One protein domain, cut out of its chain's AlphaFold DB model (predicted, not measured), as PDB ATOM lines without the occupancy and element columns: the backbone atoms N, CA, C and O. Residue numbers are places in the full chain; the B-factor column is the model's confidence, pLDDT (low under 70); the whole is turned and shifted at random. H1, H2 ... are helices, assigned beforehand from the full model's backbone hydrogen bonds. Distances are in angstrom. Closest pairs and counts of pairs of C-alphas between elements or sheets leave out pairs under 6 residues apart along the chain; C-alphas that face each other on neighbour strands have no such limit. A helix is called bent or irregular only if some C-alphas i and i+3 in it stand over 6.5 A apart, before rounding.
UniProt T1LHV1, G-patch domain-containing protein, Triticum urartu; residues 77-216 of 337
ATOM      1  N   GLU A  77     303.126 184.770 327.553       69.81
ATOM      2  CA  GLU A  77     302.920 186.058 326.870       69.81
ATOM      3  C   GLU A  77     301.686 186.810 327.405       69.81
ATOM      4  O   GLU A  77     301.710 188.030 327.608       69.81
ATOM      5  N   CYS A  78     300.591 186.088 327.676       73.88
ATOM      6  CA  CYS A  78     299.383 186.675 328.255       73.88
ATOM      7  C   CYS A  78     299.635 187.226 329.668       73.88
ATOM      8  O   CYS A  78     299.218 188.349 329.971       73.88
ATOM      9  N   ARG A  79     300.346 186.473 330.519       75.31
ATOM     10  CA  ARG A  79     300.697 186.892 331.887       75.31
ATOM     11  C   ARG A  79     301.603 188.115 331.900       75.31
ATOM     12  O   ARG A  79     301.359 189.048 332.668       75.31
ATOM     13  N   GLU A  80     302.605 188.153 331.029       79.31
ATOM     14  CA  GLU A  80     303.478 189.316 330.876       79.31
ATOM     15  C   GLU A  80     302.688 190.564 330.470       79.31
ATOM     16  O   GLU A  80     302.869 191.646 331.038       79.31
ATOM     17  N   TRP A  81     301.759 190.429 329.521       80.31
ATOM     18  CA  TRP A  81     300.934 191.550 329.084       80.31
ATOM     19  C   TRP A  81     300.016 192.073 330.194       80.31
ATOM     20  O   TRP A  81     299.898 193.291 330.374       80.31
ATOM     21  N   GLU A  82     299.390 191.180 330.959       84.06
ATOM     22  CA  GLU A  82     298.569 191.543 332.116       84.06
ATOM     23  C   GLU A  82     299.386 192.272 333.187       84.06
ATOM     24  O   GLU A  82     298.941 193.308 333.693       84.06
ATOM     25  N   ALA A  83     300.604 191.803 333.473       84.94
ATOM     26  CA  ALA A  83     301.517 192.447 334.412       84.94
ATOM     27  C   ALA A  83     301.885 193.870 333.959       84.94
ATOM     28  O   ALA A  83     301.752 194.828 334.725       84.94
ATOM     29  N   VAL A  84     302.256 194.046 332.687       85.50
ATOM     30  CA  VAL A  84     302.572 195.365 332.115       85.50
ATOM     31  C   VAL A  84     301.351 196.289 332.134       85.50
ATOM     32  O   VAL A  84     301.460 197.470 332.478       85.50
ATOM     33  N   ALA A  85     300.166 195.780 331.789       86.88
ATOM     34  CA  ALA A  85     298.927 196.551 331.828       86.88
ATOM     35  C   ALA A  85     298.552 196.974 333.260       86.88
ATOM     36  O   ALA A  85     298.076 198.099 333.462       86.88
ATOM     37  N   GLY A  86     298.783 196.097 334.240       89.25
ATOM     38  CA  GLY A  86     298.635 196.366 335.668       89.25
ATOM     39  C   GLY A  86     299.584 197.463 336.144       89.25
ATOM     40  O   GLY A  86     299.129 198.468 336.690       89.25
ATOM     41  N   ALA A  87     300.876 197.339 335.836       88.50
ATOM     42  CA  ALA A  87     301.890 198.325 336.201       88.50
ATOM     43  C   ALA A  87     301.575 199.713 335.615       88.50
ATOM     44  O   ALA A  87     301.549 200.708 336.335       88.50
ATOM     45  N   LEU A  88     301.199 199.787 334.333       88.38
ATOM     46  CA  LEU A  88     300.788 201.046 333.698       88.38
ATOM     47  C   LEU A  88     299.528 201.661 334.324       88.38
ATOM     48  O   LEU A  88     299.356 202.881 334.296       88.38
ATOM     49  N   ARG A  89     298.604 200.838 334.829       90.50
ATOM     50  CA  ARG A  89     297.422 201.326 335.550       90.50
ATOM     51  C   ARG A  89     297.832 201.954 336.875       90.50
ATOM     52  O   ARG A  89     297.371 203.053 337.165       90.50
ATOM     53  N   LEU A  90     298.726 201.291 337.604       91.38
ATOM     54  CA  LEU A  90     299.246 201.782 338.871       91.38
ATOM     55  C   LEU A  90     300.025 203.092 338.696       91.38
ATOM     56  O   LEU A  90     299.873 204.004 339.499       91.38
ATOM     57  N   GLU A  91     300.791 203.249 337.613       91.88
ATOM     58  CA  GLU A  91     301.471 204.518 337.317       91.88
ATOM     59  C   GLU A  91     300.514 205.681 337.087       91.88
ATOM     60  O   GLU A  91     300.751 206.780 337.589       91.88
ATOM     61  N   ARG A  92     299.431 205.445 336.335       91.56
ATOM     62  CA  ARG A  92     298.400 206.465 336.113       91.56
ATOM     63  C   ARG A  92     297.717 206.847 337.417       91.56
ATOM     64  O   ARG A  92     297.544 208.033 337.675       91.56
ATOM     65  N   GLU A  93     297.376 205.855 338.233       94.56
ATOM     66  CA  GLU A  93     296.781 206.085 339.545       94.56
ATOM     67  C   GLU A  93     297.720 206.892 340.454       94.56
ATOM     68  O   GLU A  93     297.296 207.879 341.051       94.56
ATOM     69  N   CYS A  94     299.002 206.521 340.506       95.25
ATOM     70  CA  CYS A  94     300.026 207.222 341.274       95.25
ATOM     71  C   CYS A  94     300.126 208.694 340.860       95.25
ATOM     72  O   CYS A  94     300.023 209.591 341.699       95.25
ATOM     73  N   HIS A  95     300.260 208.947 339.554       94.44
ATOM     74  CA  HIS A  95     300.340 210.295 338.993       94.44
ATOM     75  C   HIS A  95     299.104 211.134 339.328       94.44
ATOM     76  O   HIS A  95     299.235 212.257 339.824       94.44
ATOM     77  N   GLU A  96     297.908 210.585 339.111       94.75
ATOM     78  CA  GLU A  96     296.641 211.273 339.362       94.75
ATOM     79  C   GLU A  96     296.461 211.607 340.846       94.75
ATOM     80  O   GLU A  96     296.089 212.735 341.195       94.75
ATOM     81  N   LYS A  97     296.789 210.664 341.736       95.88
ATOM     82  CA  LYS A  97     296.737 210.882 343.182       95.88
ATOM     83  C   LYS A  97     297.753 211.935 343.629       95.88
ATOM     84  O   LYS A  97     297.384 212.843 344.373       95.88
ATOM     85  N   THR A  98     298.996 211.903 343.137       95.38
ATOM     86  CA  THR A  98     300.001 212.941 343.441       95.38
ATOM     87  C   THR A  98     299.546 214.322 342.968       95.38
ATOM     88  O   THR A  98     299.639 215.299 343.715       95.38
ATOM     89  N   LEU A  99     299.019 214.418 341.745       94.75
ATOM     90  CA  LEU A  99     298.502 215.666 341.186       94.75
ATOM     91  C   LEU A  99     297.346 216.227 342.025       94.75
ATOM     92  O   LEU A  99     297.290 217.434 342.272       94.75
ATOM     93  N   THR A 100     296.436 215.360 342.460       95.69
ATOM     94  CA  THR A 100     295.287 215.731 343.296       95.69
ATOM     95  C   THR A 100     295.749 216.260 344.650       95.69
ATOM     96  O   THR A 100     295.361 217.365 345.025       95.69
ATOM     97  N   LEU A 101     296.668 215.559 345.322       94.25
ATOM     98  CA  LEU A 101     297.221 215.994 346.606       94.25
ATOM     99  C   LEU A 101     297.895 217.371 346.529       94.25
ATOM    100  O   LEU A 101     297.640 218.231 347.370       94.25
ATOM    101  N   LEU A 102     298.723 217.616 345.509       94.12
ATOM    102  CA  LEU A 102     299.401 218.909 345.346       94.12
ATOM    103  C   LEU A 102     298.411 220.053 345.073       94.12
ATOM    104  O   LEU A 102     298.598 221.174 345.552       94.12
ATOM    105  N   ARG A 103     297.331 219.785 344.325       94.06
ATOM    106  CA  ARG A 103     296.249 220.759 344.106       94.06
ATOM    107  C   ARG A 103     295.507 221.071 345.401       94.06
ATOM    108  O   ARG A 103     295.258 222.242 345.677       94.06
ATOM    109  N   GLU A 104     295.183 220.053 346.192       93.06
ATOM    110  CA  GLU A 104     294.527 220.218 347.492       93.06
ATOM    111  C   GLU A 104     295.377 221.039 348.460       93.06
ATOM    112  O   GLU A 104     294.858 221.967 349.074       93.06
ATOM    113  N   MET A 105     296.684 220.775 348.547       90.56
ATOM    114  CA  MET A 105     297.600 221.560 349.387       90.56
ATOM    115  C   MET A 105     297.588 223.045 349.013       90.56
ATOM    116  O   MET A 105     297.468 223.910 349.883       90.56
ATOM    117  N   LYS A 106     297.620 223.350 347.711       88.44
ATOM    118  CA  LYS A 106     297.534 224.729 347.217       88.44
ATOM    119  C   LYS A 106     296.192 225.388 347.559       88.44
ATOM    120  O   LYS A 106     296.158 226.570 347.898       88.44
ATOM    121  N   LEU A 107     295.090 224.639 347.494       87.50
ATOM    122  CA  LEU A 107     293.760 225.119 347.898       87.50
ATOM    123  C   LEU A 107     293.658 225.356 349.412       87.50
ATOM    124  O   LEU A 107     292.965 226.276 349.836       87.50
ATOM    125  N   GLN A 108     294.368 224.564 350.216       86.81
ATOM    126  CA  GLN A 108     294.447 224.700 351.674       86.81
ATOM    127  C   GLN A 108     295.369 225.845 352.135       86.81
ATOM    128  O   GLN A 108     295.517 226.062 353.336       86.81
ATOM    129  N   GLY A 109     295.940 226.617 351.203       78.31
ATOM    130  CA  GLY A 109     296.704 227.831 351.495       78.31
ATOM    131  C   GLY A 109     298.221 227.655 351.507       78.31
ATOM    132  O   GLY A 109     298.927 228.607 351.843       78.31
ATOM    133  N   ASP A 110     298.740 226.488 351.115       79.75
ATOM    134  CA  ASP A 110     300.175 226.328 350.904       79.75
ATOM    135  C   ASP A 110     300.619 227.095 349.646       79.75
ATOM    136  O   ASP A 110     300.300 226.734 348.509       79.75
ATOM    137  N   SER A 111     301.329 228.199 349.874       77.06
ATOM    138  CA  SER A 111     301.888 229.076 348.839       77.06
ATOM    139  C   SER A 111     303.406 228.930 348.707       77.06
ATOM    140  O   SER A 111     304.056 229.792 348.114       77.06
ATOM    141  N   SER A 112     303.970 227.840 349.239       88.31
ATOM    142  CA  SER A 112     305.370 227.472 349.045       88.31
ATOM    143  C   SER A 112     305.724 227.409 347.554       88.31
ATOM    144  O   SER A 112     304.964 226.911 346.715       88.31
ATOM    145  N   VAL A 113     306.913 227.926 347.234       89.69
ATOM    146  CA  VAL A 113     307.485 227.865 345.883       89.69
ATOM    147  C   VAL A 113     307.715 226.408 345.490       89.69
ATOM    148  O   VAL A 113     307.411 226.017 344.369       89.69
ATOM    149  N   GLU A 114     308.140 225.577 346.437       90.38
ATOM    150  CA  GLU A 114     308.360 224.147 346.262       90.38
ATOM    151  C   GLU A 114     307.073 223.405 345.868       90.38
ATOM    152  O   GLU A 114     307.104 222.578 344.955       90.38
ATOM    153  N   THR A 115     305.929 223.736 346.479       91.94
ATOM    154  CA  THR A 115     304.617 223.163 346.119       91.94
ATOM    155  C   THR A 115     304.194 223.578 344.711       91.94
ATOM    156  O   THR A 115     303.679 222.761 343.941       91.94
ATOM    157  N   ALA A 116     304.427 224.842 344.341       91.88
ATOM    158  CA  ALA A 116     304.124 225.351 343.006       91.88
ATOM    159  C   ALA A 116     305.008 224.704 341.924       91.88
ATOM    160  O   ALA A 116     304.487 224.276 340.890       91.88
ATOM    161  N   ASP A 117     306.309 224.580 342.186       93.19
ATOM    162  CA  ASP A 117     307.283 223.951 341.294       93.19
ATOM    163  C   ASP A 117     307.003 222.452 341.136       93.19
ATOM    164  O   ASP A 117     307.005 221.929 340.017       93.19
ATOM    165  N   ALA A 118     306.689 221.758 342.235       94.31
ATOM    166  CA  ALA A 118     306.307 220.350 342.207       94.31
ATOM    167  C   ALA A 118     305.030 220.124 341.391       94.31
ATOM    168  O   ALA A 118     304.982 219.223 340.551       94.31
ATOM    169  N   LEU A 119     304.013 220.972 341.576       94.25
ATOM    170  CA  LEU A 119     302.778 220.907 340.798       94.25
ATOM    171  C   LEU A 119     303.041 221.130 339.302       94.25
ATOM    172  O   LEU A 119     302.524 220.379 338.474       94.25
ATOM    173  N   ALA A 120     303.855 222.126 338.945       94.19
ATOM    174  CA  ALA A 120     304.205 222.400 337.553       94.19
ATOM    175  C   ALA A 120     304.948 221.217 336.905       94.19
ATOM    176  O   ALA A 120     304.629 220.825 335.779       94.19
ATOM    177  N   ALA A 121     305.889 220.605 337.629       94.62
ATOM    178  CA  ALA A 121     306.625 219.434 337.165       94.62
ATOM    179  C   ALA A 121     305.720 218.204 336.964       94.62
ATOM    180  O   ALA A 121     305.839 217.531 335.941       94.62
ATOM    181  N   ILE A 122     304.782 217.938 337.883       94.00
ATOM    182  CA  ILE A 122     303.827 216.817 337.777       94.00
ATOM    183  C   ILE A 122     302.840 217.016 336.622       94.00
ATOM    184  O   ILE A 122     302.505 216.065 335.914       94.00
ATOM    185  N   VAL A 123     302.385 218.249 336.382       93.62
ATOM    186  CA  VAL A 123     301.539 218.551 335.218       93.62
ATOM    187  C   VAL A 123     302.300 218.280 333.920       93.62
ATOM    188  O   VAL A 123     301.772 217.608 333.037       93.62
ATOM    189  N   LYS A 124     303.557 218.733 333.829       91.81
ATOM    190  CA  LYS A 124     304.407 218.514 332.653       91.81
ATOM    191  C   LYS A 124     304.717 217.031 332.420       91.81
ATOM    192  O   LYS A 124     304.688 216.576 331.281       91.81
ATOM    193  N   SER A 125     304.975 216.255 333.475       89.69
ATOM    194  CA  SER A 125     305.253 214.816 333.336       89.69
ATOM    195  C   SER A 125     304.050 214.012 332.827       89.69
ATOM    196  O   SER A 125     304.233 212.952 332.226       89.69
ATOM    197  N   GLY A 126     302.829 214.540 332.980       85.31
ATOM    198  CA  GLY A 126     301.598 213.946 332.453       85.31
ATOM    199  C   GLY A 126     301.554 213.830 330.924       85.31
ATOM    200  O   GLY A 126     300.895 212.932 330.402       85.31
ATOM    201  N   GLU A 127     302.291 214.670 330.194       84.38
ATOM    202  CA  GLU A 127     302.392 214.587 328.728       84.38
ATOM    203  C   GLU A 127     303.075 213.283 328.283       84.38
ATOM    204  O   GLU A 127     302.721 212.701 327.257       84.38
ATOM    205  N   VAL A 128     304.002 212.768 329.098       81.06
ATOM    206  CA  VAL A 128     304.756 211.536 328.825       81.06
ATOM    207  C   VAL A 128     303.897 210.283 329.068       81.06
ATOM    208  O   VAL A 128     304.075 209.275 328.385       81.06
ATOM    209  N   LEU A 129     302.902 210.354 329.964       74.06
ATOM    210  CA  LEU A 129     301.955 209.259 330.250       74.06
ATOM    211  C   LEU A 129     300.968 208.978 329.108       74.06
ATOM    212  O   LEU A 129     300.368 207.903 329.065       74.06
ATOM    213  N   GLN A 130     300.785 209.925 328.183       64.69
ATOM    214  CA  GLN A 130     299.887 209.764 327.034       64.69
ATOM    215  C   GLN A 130     300.496 208.885 325.923       64.69
ATOM    216  O   GLN A 130     299.775 208.411 325.042       64.69
ATOM    217  N   GLY A 131     301.809 208.626 325.971       60.22
ATOM    218  CA  GLY A 131     302.512 207.732 325.054       60.22
ATOM    219  C   GLY A 131     302.314 206.256 325.409       60.22
ATOM    220  O   GLY A 131     302.492 205.836 326.550       60.22
ATOM    221  N   LYS A 132     301.967 205.421 324.422       56.09
ATOM    222  CA  LYS A 132     301.881 203.967 324.621       56.09
ATOM    223  C   LYS A 132     303.292 203.404 324.853       56.09
ATOM    224  O   LYS A 132     304.057 203.326 323.899       56.09
ATOM    225  N   ARG A 133     303.552 202.925 326.078       62.09
ATOM    226  CA  ARG A 133     304.722 202.135 326.539       62.09
ATOM    227  C   ARG A 133     305.945 202.926 327.010       62.09
ATOM    228  O   ARG A 133     307.006 202.853 326.399       62.09
ATOM    229  N   ALA A 134     305.836 203.581 328.160       69.38
ATOM    230  CA  ALA A 134     307.026 204.027 328.873       69.38
ATOM    231  C   ALA A 134     306.796 203.943 330.391       69.38
ATOM    232  O   ALA A 134     306.537 204.951 331.044       69.38
ATOM    233  N   LEU A 135     306.837 202.714 330.927       80.81
ATOM    234  CA  LEU A 135     306.826 202.482 332.373       80.81
ATOM    235  C   LEU A 135     307.959 203.307 333.004       80.81
ATOM    236  O   LEU A 135     309.090 203.302 332.519       80.81
ATOM    237  N   GLY A 136     307.638 204.075 334.030       85.50
ATOM    238  CA  GLY A 136     308.548 204.911 334.799       85.50
ATOM    239  C   GLY A 136     308.882 206.245 334.136       85.50
ATOM    240  O   GLY A 136     309.541 207.080 334.756       85.50
ATOM    241  N   ALA A 137     308.429 206.505 332.909       87.12
ATOM    242  CA  ALA A 137     308.885 207.668 332.148       87.12
ATOM    243  C   ALA A 137     308.403 209.002 332.721       87.12
ATOM    244  O   ALA A 137     309.125 209.996 332.670       87.12
ATOM    245  N   TRP A 138     307.214 209.027 333.320       90.81
ATOM    246  CA  TRP A 138     306.700 210.227 333.981       90.81
ATOM    247  C   TRP A 138     307.508 210.574 335.230       90.81
ATOM    248  O   TRP A 138     307.833 211.738 335.436       90.81
ATOM    249  N   LYS A 139     307.901 209.565 336.020       91.12
ATOM    250  CA  LYS A 139     308.794 209.730 337.170       91.12
ATOM    251  C   LYS A 139     310.182 210.175 336.721       91.12
ATOM    252  O   LYS A 139     310.731 211.101 337.305       91.12
ATOM    253  N   ALA A 140     310.720 209.570 335.661       90.88
ATOM    254  CA  ALA A 140     312.014 209.941 335.089       90.88
ATOM    255  C   ALA A 140     312.037 211.376 334.529       90.88
ATOM    256  O   ALA A 140     313.093 212.002 334.480       90.88
ATOM    257  N   ALA A 141     310.882 211.916 334.131       91.50
ATOM    258  CA  ALA A 141     310.745 213.299 333.688       91.50
ATOM    259  C   ALA A 141     310.727 214.322 334.842       91.50
ATOM    260  O   ALA A 141     310.820 215.527 334.584       91.50
ATOM    261  N   LEU A 142     310.593 213.884 336.099       93.94
ATOM    262  CA  LEU A 142     310.571 214.774 337.259       93.94
ATOM    263  C   LEU A 142     311.992 215.142 337.711       93.94
ATOM    264  O   LEU A 142     312.864 214.274 337.784       93.94
ATOM    265  N   PRO A 143     312.235 216.405 338.107       95.44
ATOM    266  CA  PRO A 143     313.473 216.772 338.781       95.44
ATOM    267  C   PRO A 143     313.669 215.952 340.071       95.44
ATOM    268  O   PRO A 143     312.714 215.802 340.841       95.44
ATOM    269  N   PRO A 144     314.894 215.489 340.391       94.75
ATOM    270  CA  PRO A 144     315.151 214.739 341.625       94.75
ATOM    271  C   PRO A 144     314.744 215.495 342.898       94.75
ATOM    272  O   PRO A 144     314.261 214.898 343.858       94.75
ATOM    273  N   SER A 145     314.885 216.824 342.897       94.06
ATOM    274  CA  SER A 145     314.435 217.693 343.990       94.06
ATOM    275  C   SER A 145     312.917 217.666 344.175       94.06
ATOM    276  O   SER A 145     312.454 217.645 345.314       94.06
ATOM    277  N   THR A 146     312.151 217.625 343.081       95.50
ATOM    278  CA  THR A 146     310.690 217.505 343.102       95.50
ATOM    279  C   THR A 146     310.263 216.160 343.669       95.50
ATOM    280  O   THR A 146     309.407 216.127 344.547       95.50
ATOM    281  N   VAL A 147     310.876 215.062 343.212       94.56
ATOM    282  CA  VAL A 147     310.584 213.723 343.748       94.56
ATOM    283  C   VAL A 147     310.853 213.700 345.249       94.56
ATOM    284  O   VAL A 147     309.960 213.352 346.014       94.56
ATOM    285  N   ARG A 148     312.029 214.168 345.683       94.38
ATOM    286  CA  ARG A 148     312.377 214.236 347.106       94.38
ATOM    287  C   ARG A 148     311.386 215.078 347.907       94.38
ATOM    288  O   ARG A 148     310.954 214.657 348.970       94.38
ATOM    289  N   TYR A 149     310.992 216.245 347.402       94.88
ATOM    290  CA  TYR A 149     309.999 217.087 348.066       94.88
ATOM    291  C   TYR A 149     308.653 216.363 348.229       94.88
ATOM    292  O   TYR A 149     308.107 216.332 349.331       94.88
ATOM    293  N   ILE A 150     308.140 215.739 347.163       95.06
ATOM    294  CA  ILE A 150     306.864 215.013 347.211       95.06
ATOM    295  C   ILE A 150     306.956 213.848 348.203       95.06
ATOM    296  O   ILE A 150     306.087 213.704 349.059       95.06
ATOM    297  N   VAL A 151     308.015 213.042 348.143       94.19
ATOM    298  CA  VAL A 151     308.179 211.888 349.038       94.19
ATOM    299  C   VAL A 151     308.341 212.326 350.496       94.19
ATOM    300  O   VAL A 151     307.597 211.859 351.359       94.19
ATOM    301  N   ASP A 152     309.250 213.256 350.784       92.81
ATOM    302  CA  ASP A 152     309.622 213.599 352.162       92.81
ATOM    303  C   ASP A 152     308.603 214.521 352.838       92.81
ATOM    304  O   ASP A 152     308.368 214.420 354.043       92.81
ATOM    305  N   LYS A 153     308.035 215.477 352.094       92.50
ATOM    306  CA  LYS A 153     307.198 216.545 352.666       92.50
ATOM    307  C   LYS A 153     305.712 216.331 352.452       92.50
ATOM    308  O   LYS A 153     304.932 216.794 353.281       92.50
ATOM    309  N   VAL A 154     305.316 215.629 351.391       92.75
ATOM    310  CA  VAL A 154     303.898 215.410 351.069       92.75
ATOM    311  C   VAL A 154     303.446 214.013 351.485       92.75
ATOM    312  O   VAL A 154     302.470 213.885 352.223       92.75
ATOM    313  N   LEU A 155     304.148 212.969 351.037       94.62
ATOM    314  CA  LEU A 155     303.715 211.583 351.222       94.62
ATOM    315  C   LEU A 155     304.091 211.022 352.591       94.62
ATOM    316  O   LEU A 155     303.205 210.554 353.298       94.62
ATOM    317  N   SER A 156     305.357 211.114 353.001       93.25
ATOM    318  CA  SER A 156     305.849 210.574 354.280       93.25
ATOM    319  C   SER A 156     304.950 210.879 355.492       93.25
ATOM    320  O   SER A 156     304.575 209.932 356.186       93.25
ATOM    321  N   PRO A 157     304.527 212.135 355.763       92.50
ATOM    322  CA  PRO A 157     303.659 212.411 356.912       92.50
ATOM    323  C   PRO A 157     302.266 211.773 356.793       92.50
ATOM    324  O   PRO A 157     301.699 211.366 357.804       92.50
ATOM    325  N   ARG A 158     301.710 211.660 355.580       94.12
ATOM    326  CA  ARG A 158     300.396 211.037 355.341       94.12
ATOM    327  C   ARG A 158     300.471 209.522 355.486       94.12
ATOM    328  O   ARG A 158     299.688 208.947 356.235       94.12
ATOM    329  N   LEU A 159     301.469 208.912 354.849       95.50
ATOM    330  CA  LEU A 159     301.750 207.483 354.943       95.50
ATOM    331  C   LEU A 159     301.994 207.058 356.395       95.50
ATOM    332  O   LEU A 159     301.510 206.012 356.807       95.50
ATOM    333  N   ALA A 160     302.669 207.882 357.201       94.62
ATOM    334  CA  ALA A 160     302.849 207.604 358.626       94.62
ATOM    335  C   ALA A 160     301.523 207.547 359.400       94.62
ATOM    336  O   ALA A 160     301.338 206.661 360.236       94.62
ATOM    337  N   VAL A 161     300.587 208.459 359.122       94.81
ATOM    338  CA  VAL A 161     299.258 208.462 359.755       94.81
ATOM    339  C   VAL A 161     298.438 207.252 359.305       94.81
ATOM    340  O   VAL A 161     297.848 206.570 360.145       94.81
ATOM    341  N   GLU A 162     298.426 206.960 358.006       93.44
ATOM    342  CA  GLU A 162     297.700 205.815 357.446       93.44
ATOM    343  C   GLU A 162     298.260 204.489 357.972       93.44
ATOM    344  O   GLU A 162     297.496 203.677 358.490       93.44
ATOM    345  N   ALA A 163     299.584 204.312 357.988       92.75
ATOM    346  CA  ALA A 163     300.242 203.130 358.544       92.75
ATOM    347  C   ALA A 163     299.886 202.901 360.022       92.75
ATOM    348  O   ALA A 163     299.663 201.767 360.449       92.75
ATOM    349  N   GLN A 164     299.796 203.967 360.826       91.94
ATOM    350  CA  GLN A 164     299.396 203.857 362.232       91.94
ATOM    351  C   GLN A 164     297.949 203.378 362.387       91.94
ATOM    352  O   GLN A 164     297.680 202.501 363.216       91.94
ATOM    353  N   GLN A 165     297.028 203.931 361.595       90.38
ATOM    354  CA  GLN A 165     295.595 203.630 361.663       90.38
ATOM    355  C   GLN A 165     295.232 202.289 361.023       90.38
ATOM    356  O   GLN A 165     294.279 201.639 361.457       90.38
ATOM    357  N   TRP A 166     296.008 201.866 360.030       90.50
ATOM    358  CA  TRP A 166     295.815 200.635 359.284       90.50
ATOM    359  C   TRP A 166     295.800 199.394 360.191       90.50
ATOM    360  O   TRP A 166     296.595 199.266 361.131       90.50
ATOM    361  N   ARG A 167     294.876 198.465 359.917       84.81
ATOM    362  CA  ARG A 167     294.693 197.207 360.656       84.81
ATOM    363  C   ARG A 167     294.586 196.028 359.677       84.81
ATOM    364  O   ARG A 167     293.498 195.805 359.150       84.81
ATOM    365  N   PRO A 168     295.659 195.237 359.496       82.50
ATOM    366  CA  PRO A 168     295.681 194.160 358.505       82.50
ATOM    367  C   PRO A 168     294.626 193.067 358.731       82.50
ATOM    368  O   PRO A 168     294.156 192.455 357.786       82.50
ATOM    369  N   SER A 169     294.210 192.823 359.976       75.31
ATOM    370  CA  SER A 169     293.258 191.752 360.294       75.31
ATOM    371  C   SER A 169     291.821 192.000 359.820       75.31
ATOM    372  O   SER A 169     291.009 191.078 359.871       75.31
ATOM    373  N   TRP A 170     291.479 193.228 359.414       65.88
ATOM    374  CA  TRP A 170     290.115 193.626 359.037       65.88
ATOM    375  C   TRP A 170     289.988 194.076 357.579       65.88
ATOM    376  O   TRP A 170     288.877 194.386 357.150       65.88
ATOM    377  N   ASP A 171     291.093 194.105 356.837       68.25
ATOM    378  CA  ASP A 171     291.160 194.671 355.497       68.25
ATOM    379  C   ASP A 171     291.745 193.649 354.505       68.25
ATOM    380  O   ASP A 171     292.935 193.336 354.593       68.25
ATOM    381  N   PRO A 172     290.929 193.102 353.583       62.56
ATOM    382  CA  PRO A 172     291.404 192.215 352.523       62.56
ATOM    383  C   PRO A 172     292.411 192.884 351.573       62.56
ATOM    384  O   PRO A 172     293.220 192.185 350.971       62.56
ATOM    385  N   GLU A 173     292.368 194.213 351.438       73.38
ATOM    386  CA  GLU A 173     293.248 195.017 350.577       73.38
ATOM    387  C   GLU A 173     294.281 195.746 351.449       73.38
ATOM    388  O   GLU A 173     294.409 196.970 351.452       73.38
ATOM    389  N   CYS A 174     295.013 194.963 352.250       73.56
ATOM    390  CA  CYS A 174     295.826 195.454 353.365       73.56
ATOM    391  C   CYS A 174     296.957 196.438 352.982       73.56
ATOM    392  O   CYS A 174     297.576 197.044 353.853       73.56
ATOM    393  N   ASP A 175     297.225 196.623 351.697       81.81
ATOM    394  CA  ASP A 175     298.264 197.470 351.138       81.81
ATOM    395  C   ASP A 175     297.745 198.693 350.365       81.81
ATOM    396  O   ASP A 175     298.550 199.475 349.862       81.81
ATOM    397  N   ASP A 176     296.434 198.929 350.291       87.81
ATOM    398  CA  ASP A 176     295.845 199.975 349.437       87.81
ATOM    399  C   ASP A 176     296.245 201.415 349.782       87.81
ATOM    400  O   ASP A 176     296.223 202.305 348.927       87.81
ATOM    401  N   TRP A 177     296.650 201.655 351.027       91.62
ATOM    402  CA  TRP A 177     297.177 202.946 351.463       91.62
ATOM    403  C   TRP A 177     298.589 203.215 350.910       91.62
ATOM    404  O   TRP A 177     298.968 204.367 350.706       91.62
ATOM    405  N   LEU A 178     299.359 202.160 350.612       93.75
ATOM    406  CA  LEU A 178     300.746 202.225 350.137       93.75
ATOM    407  C   LEU A 178     300.865 201.964 348.631       93.75
ATOM    408  O   LEU A 178     301.553 202.705 347.927       93.75
ATOM    409  N   ARG A 179     300.186 200.922 348.141       93.31
ATOM    410  CA  ARG A 179     300.240 200.396 346.770       93.31
ATOM    411  C   ARG A 179     300.189 201.485 345.688       93.31
ATOM    412  O   ARG A 179     301.045 201.460 344.801       93.31
ATOM    413  N   PRO A 180     299.294 202.491 345.753       94.38
ATOM    414  CA  PRO A 180     299.206 203.538 344.735       94.38
ATOM    415  C   PRO A 180     300.452 204.423 344.641       94.38
ATOM    416  O   PRO A 180     300.643 205.110 343.643       94.38
ATOM    417  N   TRP A 181     301.298 204.442 345.669       95.69
ATOM    418  CA  TRP A 181     302.469 205.312 345.753       95.69
ATOM    419  C   TRP A 181     303.764 204.621 345.341       95.69
ATOM    420  O   TRP A 181     304.732 205.318 345.031       95.69
ATOM    421  N   ILE A 182     303.772 203.285 345.278       94.44
ATOM    422  CA  ILE A 182     304.934 202.456 344.928       94.44
ATOM    423  C   ILE A 182     305.638 202.918 343.646       94.44
ATOM    424  O   ILE A 182     306.860 203.061 343.690       94.44
ATOM    425  N   PRO A 183     304.949 203.277 342.541       93.75
ATOM    426  CA  PRO A 183     305.645 203.789 341.361       93.75
ATOM    427  C   PRO A 183     306.550 204.995 341.662       93.75
ATOM    428  O   PRO A 183     307.652 205.100 341.118       93.75
ATOM    429  N   LEU A 184     306.137 205.884 342.570       93.69
ATOM    430  CA  LEU A 184     306.892 207.079 342.942       93.69
ATOM    431  C   LEU A 184     307.950 206.808 344.022       93.69
ATOM    432  O   LEU A 184     309.098 207.214 343.838       93.69
ATOM    433  N   ILE A 185     307.601 206.115 345.109       93.31
ATOM    434  CA  ILE A 185     308.507 205.891 346.256       93.31
ATOM    435  C   ILE A 185     309.461 204.705 346.055       93.31
ATOM    436  O   ILE A 185     310.535 204.677 346.644       93.31
ATOM    437  N   GLY A 186     309.120 203.764 345.173       92.50
ATOM    438  CA  GLY A 186     309.870 202.530 344.928       92.50
ATOM    439  C   GLY A 186     309.593 201.468 345.988       92.50
ATOM    440  O   GLY A 186     308.998 200.445 345.676       92.50
ATOM    441  N   HIS A 187     309.976 201.748 347.231       94.00
ATOM    442  CA  HIS A 187     309.796 200.855 348.374       94.00
ATOM    443  C   HIS A 187     309.115 201.586 349.532       94.00
ATOM    444  O   HIS A 187     309.006 202.817 349.546       94.00
ATOM    445  N   LEU A 188     308.647 200.812 350.506       94.50
ATOM    446  CA  LEU A 188     308.162 201.312 351.780       94.50
ATOM    447  C   LEU A 188     309.242 202.235 352.399       94.50
ATOM    448  O   LEU A 188     310.408 201.859 352.444       94.50
ATOM    449  N   PRO A 189     308.907 203.458 352.845       93.06
ATOM    450  CA  PRO A 189     309.887 204.340 353.471       93.06
ATOM    451  C   PRO A 189     310.417 203.754 354.782       93.06
ATOM    452  O   PRO A 189     309.629 203.285 355.602       93.06
ATOM    453  N   GLU A 190     311.727 203.874 355.023       92.00
ATOM    454  CA  GLU A 190     312.412 203.270 356.183       92.00
ATOM    455  C   GLU A 190     311.749 203.600 357.529       92.00
ATOM    456  O   GLU A 190     311.606 202.741 358.396       92.00
ATOM    457  N   GLY A 191     311.258 204.833 357.696       92.44
ATOM    458  CA  GLY A 191     310.581 205.265 358.923       92.44
ATOM    459  C   GLY A 191     309.261 204.542 359.232       92.44
ATOM    460  O   GLY A 191     308.704 204.741 360.310       92.44
ATOM    461  N   LEU A 192     308.738 203.731 358.306       94.94
ATOM    462  CA  LEU A 192     307.506 202.957 358.472       94.94
ATOM    463  C   LEU A 192     307.756 201.463 358.713       94.94
ATOM    464  O   LEU A 192     306.797 200.753 359.018       94.94
ATOM    465  N   TYR A 193     309.004 200.991 358.621       95.06
ATOM    466  CA  TYR A 193     309.344 199.569 358.746       95.06
ATOM    467  C   TYR A 193     308.875 198.972 360.065       95.06
ATOM    468  O   TYR A 193     308.103 198.018 360.044       95.06
ATOM    469  N   ASP A 194     309.217 199.588 361.196       95.25
ATOM    470  CA  ASP A 194     308.839 199.071 362.516       95.25
ATOM    471  C   ASP A 194     307.313 198.998 362.703       95.25
ATOM    472  O   ASP A 194     306.770 198.035 363.255       95.25
ATOM    473  N   VAL A 195     306.590 200.019 362.223       95.12
ATOM    474  CA  VAL A 195     305.127 200.092 362.344       95.12
ATOM    475  C   VAL A 195     304.470 198.992 361.520       95.12
ATOM    476  O   VAL A 195     303.569 198.320 362.020       95.12
ATOM    477  N   VAL A 196     304.921 198.793 360.282       94.50
ATOM    478  CA  VAL A 196     304.401 197.748 359.399       94.50
ATOM    479  C   VAL A 196     304.774 196.365 359.925       94.50
ATOM    480  O   VAL A 196     303.880 195.543 360.124       94.50
ATOM    481  N   GLU A 197     306.052 196.124 360.230       95.19
ATOM    482  CA  GLU A 197     306.561 194.849 360.749       95.19
ATOM    483  C   GLU A 197     305.782 194.408 361.994       95.19
ATOM    484  O   GLU A 197     305.299 193.274 362.062       95.19
ATOM    485  N   SER A 198     305.565 195.313 362.954       94.56
ATOM    486  CA  SER A 198     304.812 194.993 364.174       94.56
ATOM    487  C   SER A 198     303.367 194.549 363.905       94.56
ATOM    488  O   SER A 198     302.813 193.774 364.684       94.56
ATOM    489  N   LYS A 199     302.761 194.995 362.799       92.75
ATOM    490  CA  LYS A 199     301.380 194.664 362.418       92.75
ATOM    491  C   LYS A 199     301.277 193.368 361.619       92.75
ATOM    492  O   LYS A 199     300.267 192.682 361.753       92.75
ATOM    493  N   ILE A 200     302.286 193.033 360.811       92.94
ATOM    494  CA  ILE A 200     302.247 191.859 359.920       92.94
ATOM    495  C   ILE A 200     303.034 190.651 360.435       92.94
ATOM    496  O   ILE A 200     302.831 189.552 359.934       92.94
ATOM    497  N   SER A 201     303.886 190.818 361.450       92.88
ATOM    498  CA  SER A 201     304.759 189.757 361.994       92.88
ATOM    499  C   SER A 201     304.044 188.469 362.421       92.88
ATOM    500  O   SER A 201     304.652 187.406 362.428       92.88
ATOM    501  N   SER A 202     302.760 188.547 362.776       88.88
ATOM    502  CA  SER A 202     301.932 187.399 363.192       88.88
ATOM    503  C   SER A 202     300.747 187.138 362.259       88.88
ATOM    504  O   SER A 202     299.828 186.395 362.604       88.88
ATOM    505  N   ALA A 203     300.728 187.793 361.099       90.56
ATOM    506  CA  ALA A 203     299.626 187.705 360.157       90.56
ATOM    507  C   ALA A 203     299.731 186.458 359.261       90.56
ATOM    508  O   ALA A 203     300.775 185.814 359.167       90.56
ATOM    509  N   GLY A 204     298.622 186.116 358.602       90.00
ATOM    510  CA  GLY A 204     298.583 185.024 357.633       90.00
ATOM    511  C   GLY A 204     299.397 185.320 356.372       90.00
ATOM    512  O   GLY A 204     299.743 186.467 356.081       90.00
ATOM    513  N   HIS A 205     299.675 184.267 355.600       91.88
ATOM    514  CA  HIS A 205     300.413 184.355 354.337       91.88
ATOM    515  C   HIS A 205     299.814 185.392 353.376       91.88
ATOM    516  O   HIS A 205     300.543 186.141 352.736       91.88
ATOM    517  N   ASP A 206     298.488 185.453 353.279       89.88
ATOM    518  CA  ASP A 206     297.747 186.392 352.435       89.88
ATOM    519  C   ASP A 206     298.052 187.860 352.758       89.88
ATOM    520  O   ASP A 206     298.205 188.664 351.841       89.88
ATOM    521  N   ILE A 207     298.210 188.181 354.042       91.06
ATOM    522  CA  ILE A 207     298.557 189.523 354.512       91.06
ATOM    523  C   ILE A 207     300.048 189.805 354.320       91.06
ATOM    524  O   ILE A 207     300.405 190.929 353.987       91.06
ATOM    525  N   VAL A 208     300.927 188.822 354.539       93.12
ATOM    526  CA  VAL A 208     302.388 189.015 354.473       93.12
ATOM    527  C   VAL A 208     302.906 189.056 353.033       93.12
ATOM    528  O   VAL A 208     303.787 189.855 352.726       93.12
ATOM    529  N   ARG A 209     302.357 188.234 352.132       93.25
ATOM    530  CA  ARG A 209     302.853 188.049 350.757       93.25
ATOM    531  C   ARG A 209     303.066 189.357 349.977       93.25
ATOM    532  O   ARG A 209     304.138 189.479 349.390       93.25
ATOM    533  N   PRO A 210     302.124 190.328 349.947       91.56
ATOM    534  CA  PRO A 210     302.296 191.556 349.161       91.56
ATOM    535  C   PRO A 210     303.519 192.376 349.582       91.56
ATOM    536  O   PRO A 210     304.125 193.064 348.767       91.56
ATOM    537  N   TRP A 211     303.921 192.277 350.850       93.62
ATOM    538  CA  TRP A 211     305.017 193.067 351.398       93.62
ATOM    539  C   TRP A 211     306.383 192.676 350.836       93.62
ATOM    540  O   TRP A 211     307.280 193.516 350.852       93.62
ATOM    541  N   LYS A 212     306.534 191.478 350.255       94.12
ATOM    542  CA  LYS A 212     307.762 191.084 349.546       94.12
ATOM    543  C   LYS A 212     308.136 192.072 348.440       94.12
ATOM    544  O   LYS A 212     309.315 192.338 348.239       94.12
ATOM    545  N   ASP A 213     307.135 192.637 347.771       92.12
ATOM    546  CA  ASP A 213     307.336 193.580 346.670       92.12
ATOM    547  C   ASP A 213     307.493 195.034 347.159       92.12
ATOM    548  O   ASP A 213     307.898 195.910 346.392       92.12
ATOM    549  N   TYR A 214     307.179 195.314 348.431       94.25
ATOM    550  CA  TYR A 214     307.182 196.667 348.999       94.25
ATOM    551  C   TYR A 214     308.386 196.966 349.878       94.25
ATOM    552  O   TYR A 214     308.859 198.101 349.867       94.25
ATOM    553  N   PHE A 215     308.894 195.994 350.631       95.56
ATOM    554  CA  PHE A 215     310.172 196.158 351.320       95.56
ATOM    555  C   PHE A 215     311.309 196.238 350.298       95.56
ATOM    556  O   PHE A 215     311.236 195.654 349.215       95.56
ATOM    557  N   ASP A 216     312.378 196.961 350.627       95.44
ATOM    558  CA  ASP A 216     313.616 196.774 349.878       95.44
ATOM    559  C   ASP A 216     314.192 195.370 350.158       95.44
ATOM    560  O   ASP A 216     313.922 194.791 351.218       95.44
TER     561      ASP A 216
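What this domain is: This is residues 77 to 216 of the 337 residues of the protein "G-patch domain-containing protein" of Triticum urartu (UniProt T1LHV1). A long helical hairpin of H1 and H2 makes one side of the model; the bent helix H4 starts with its arm H4a packed on H2, and its second arm H4b reaches away to lie side by side with H6, with H7 next in line. The short helix H5 packs crosswise on H1 near the middle, and residues 77 to 83 of H1 stick out free. The printed part has 140 residues with seven named helices, H1 to H7 in order, and no named strand; the class is all helix. It is compact, with a radius of gyration of the C-alphas of 16.1 A, and flat, spanning 44 by 43 by 22 A.

How they stand to each other: H1, residues 77 to 107, touches H2, residues 113 to 129, with its residues 92 to 106 alone; they form a hairpin at a shallow tilt of 29 degrees, opposite ways, and the closest C-alphas, of Leu 102 and Leu 119, are 6.0 A apart. H2 touches H3, residues 137 to 140, with its residues 125 to 129 alone; the closest C-alphas are those of Ser 125 and Trp 138, 4.9 A. H4, residues 144 to 165, was assigned as one helix by its hydrogen bonds but is bent: C-alphas 154 and 157 are 6.6 A apart, and its arms H4a, residues 144 to 154, and H4b, residues 157 to 165, stand at a steep tilt of 42 degrees. H4a touches H2 at a steep tilt of 66 degrees, opposite ways, closest at the C-alphas of Thr 146 and Ala 118, 5.3 A. H5, residues 179 to 185, touches H1 about perpendicular at 79 degrees, closest at the C-alphas of Pro 180 and Cys 94, 5.1 A. H4b touches H6, residues 190 to 200, at a shallow tilt of 13 degrees, the same way, closest at the C-alphas of Ala 160 and Leu 192, 6.6 A. H7, residues 205 to 213, is close to H6 but not clearly touching, and is apart from H1. Every O i to N i+4 pair is within hydrogen-bond range in H1, H4a and H4b, against 10 of 13 in H2, 4 of 7 in H6, 1 of 3 in H5 and 1 of 5 in H7, where 3 of 4 and 4 of 6 O i to N i+3 pairs are; H3 is too short for an i+4 pair.

Where its parts are: H1 begins at C-alpha 77, (302.920, 186.058, 326.870), and is 45.3 A long; H2 is 24.9 A, H3 4.9 A, H4a 14.7 A, H4b 12.8 A, H5 9.9 A, H6 15.7 A and H7 13.8 A, ending at C-alpha 213, (307.336, 193.580, 346.670). H5, H6 and H7 are irregular: C-alphas 180 and 183 are 7.3 A apart, 191 and 194 7.4 A, and 207 and 210 6.8 A, H7 only just.

The domain as a whole: The two C-alphas farthest apart, of Glu 77 and Gly 109, are 48.9 A apart. The printed part has no cut, and the link from H4 to H5, residues 166 to 178, is long. Mean pLDDT of the printed part is 89.0; residues 77, 130 to 134 and 170 to 172 are under 70.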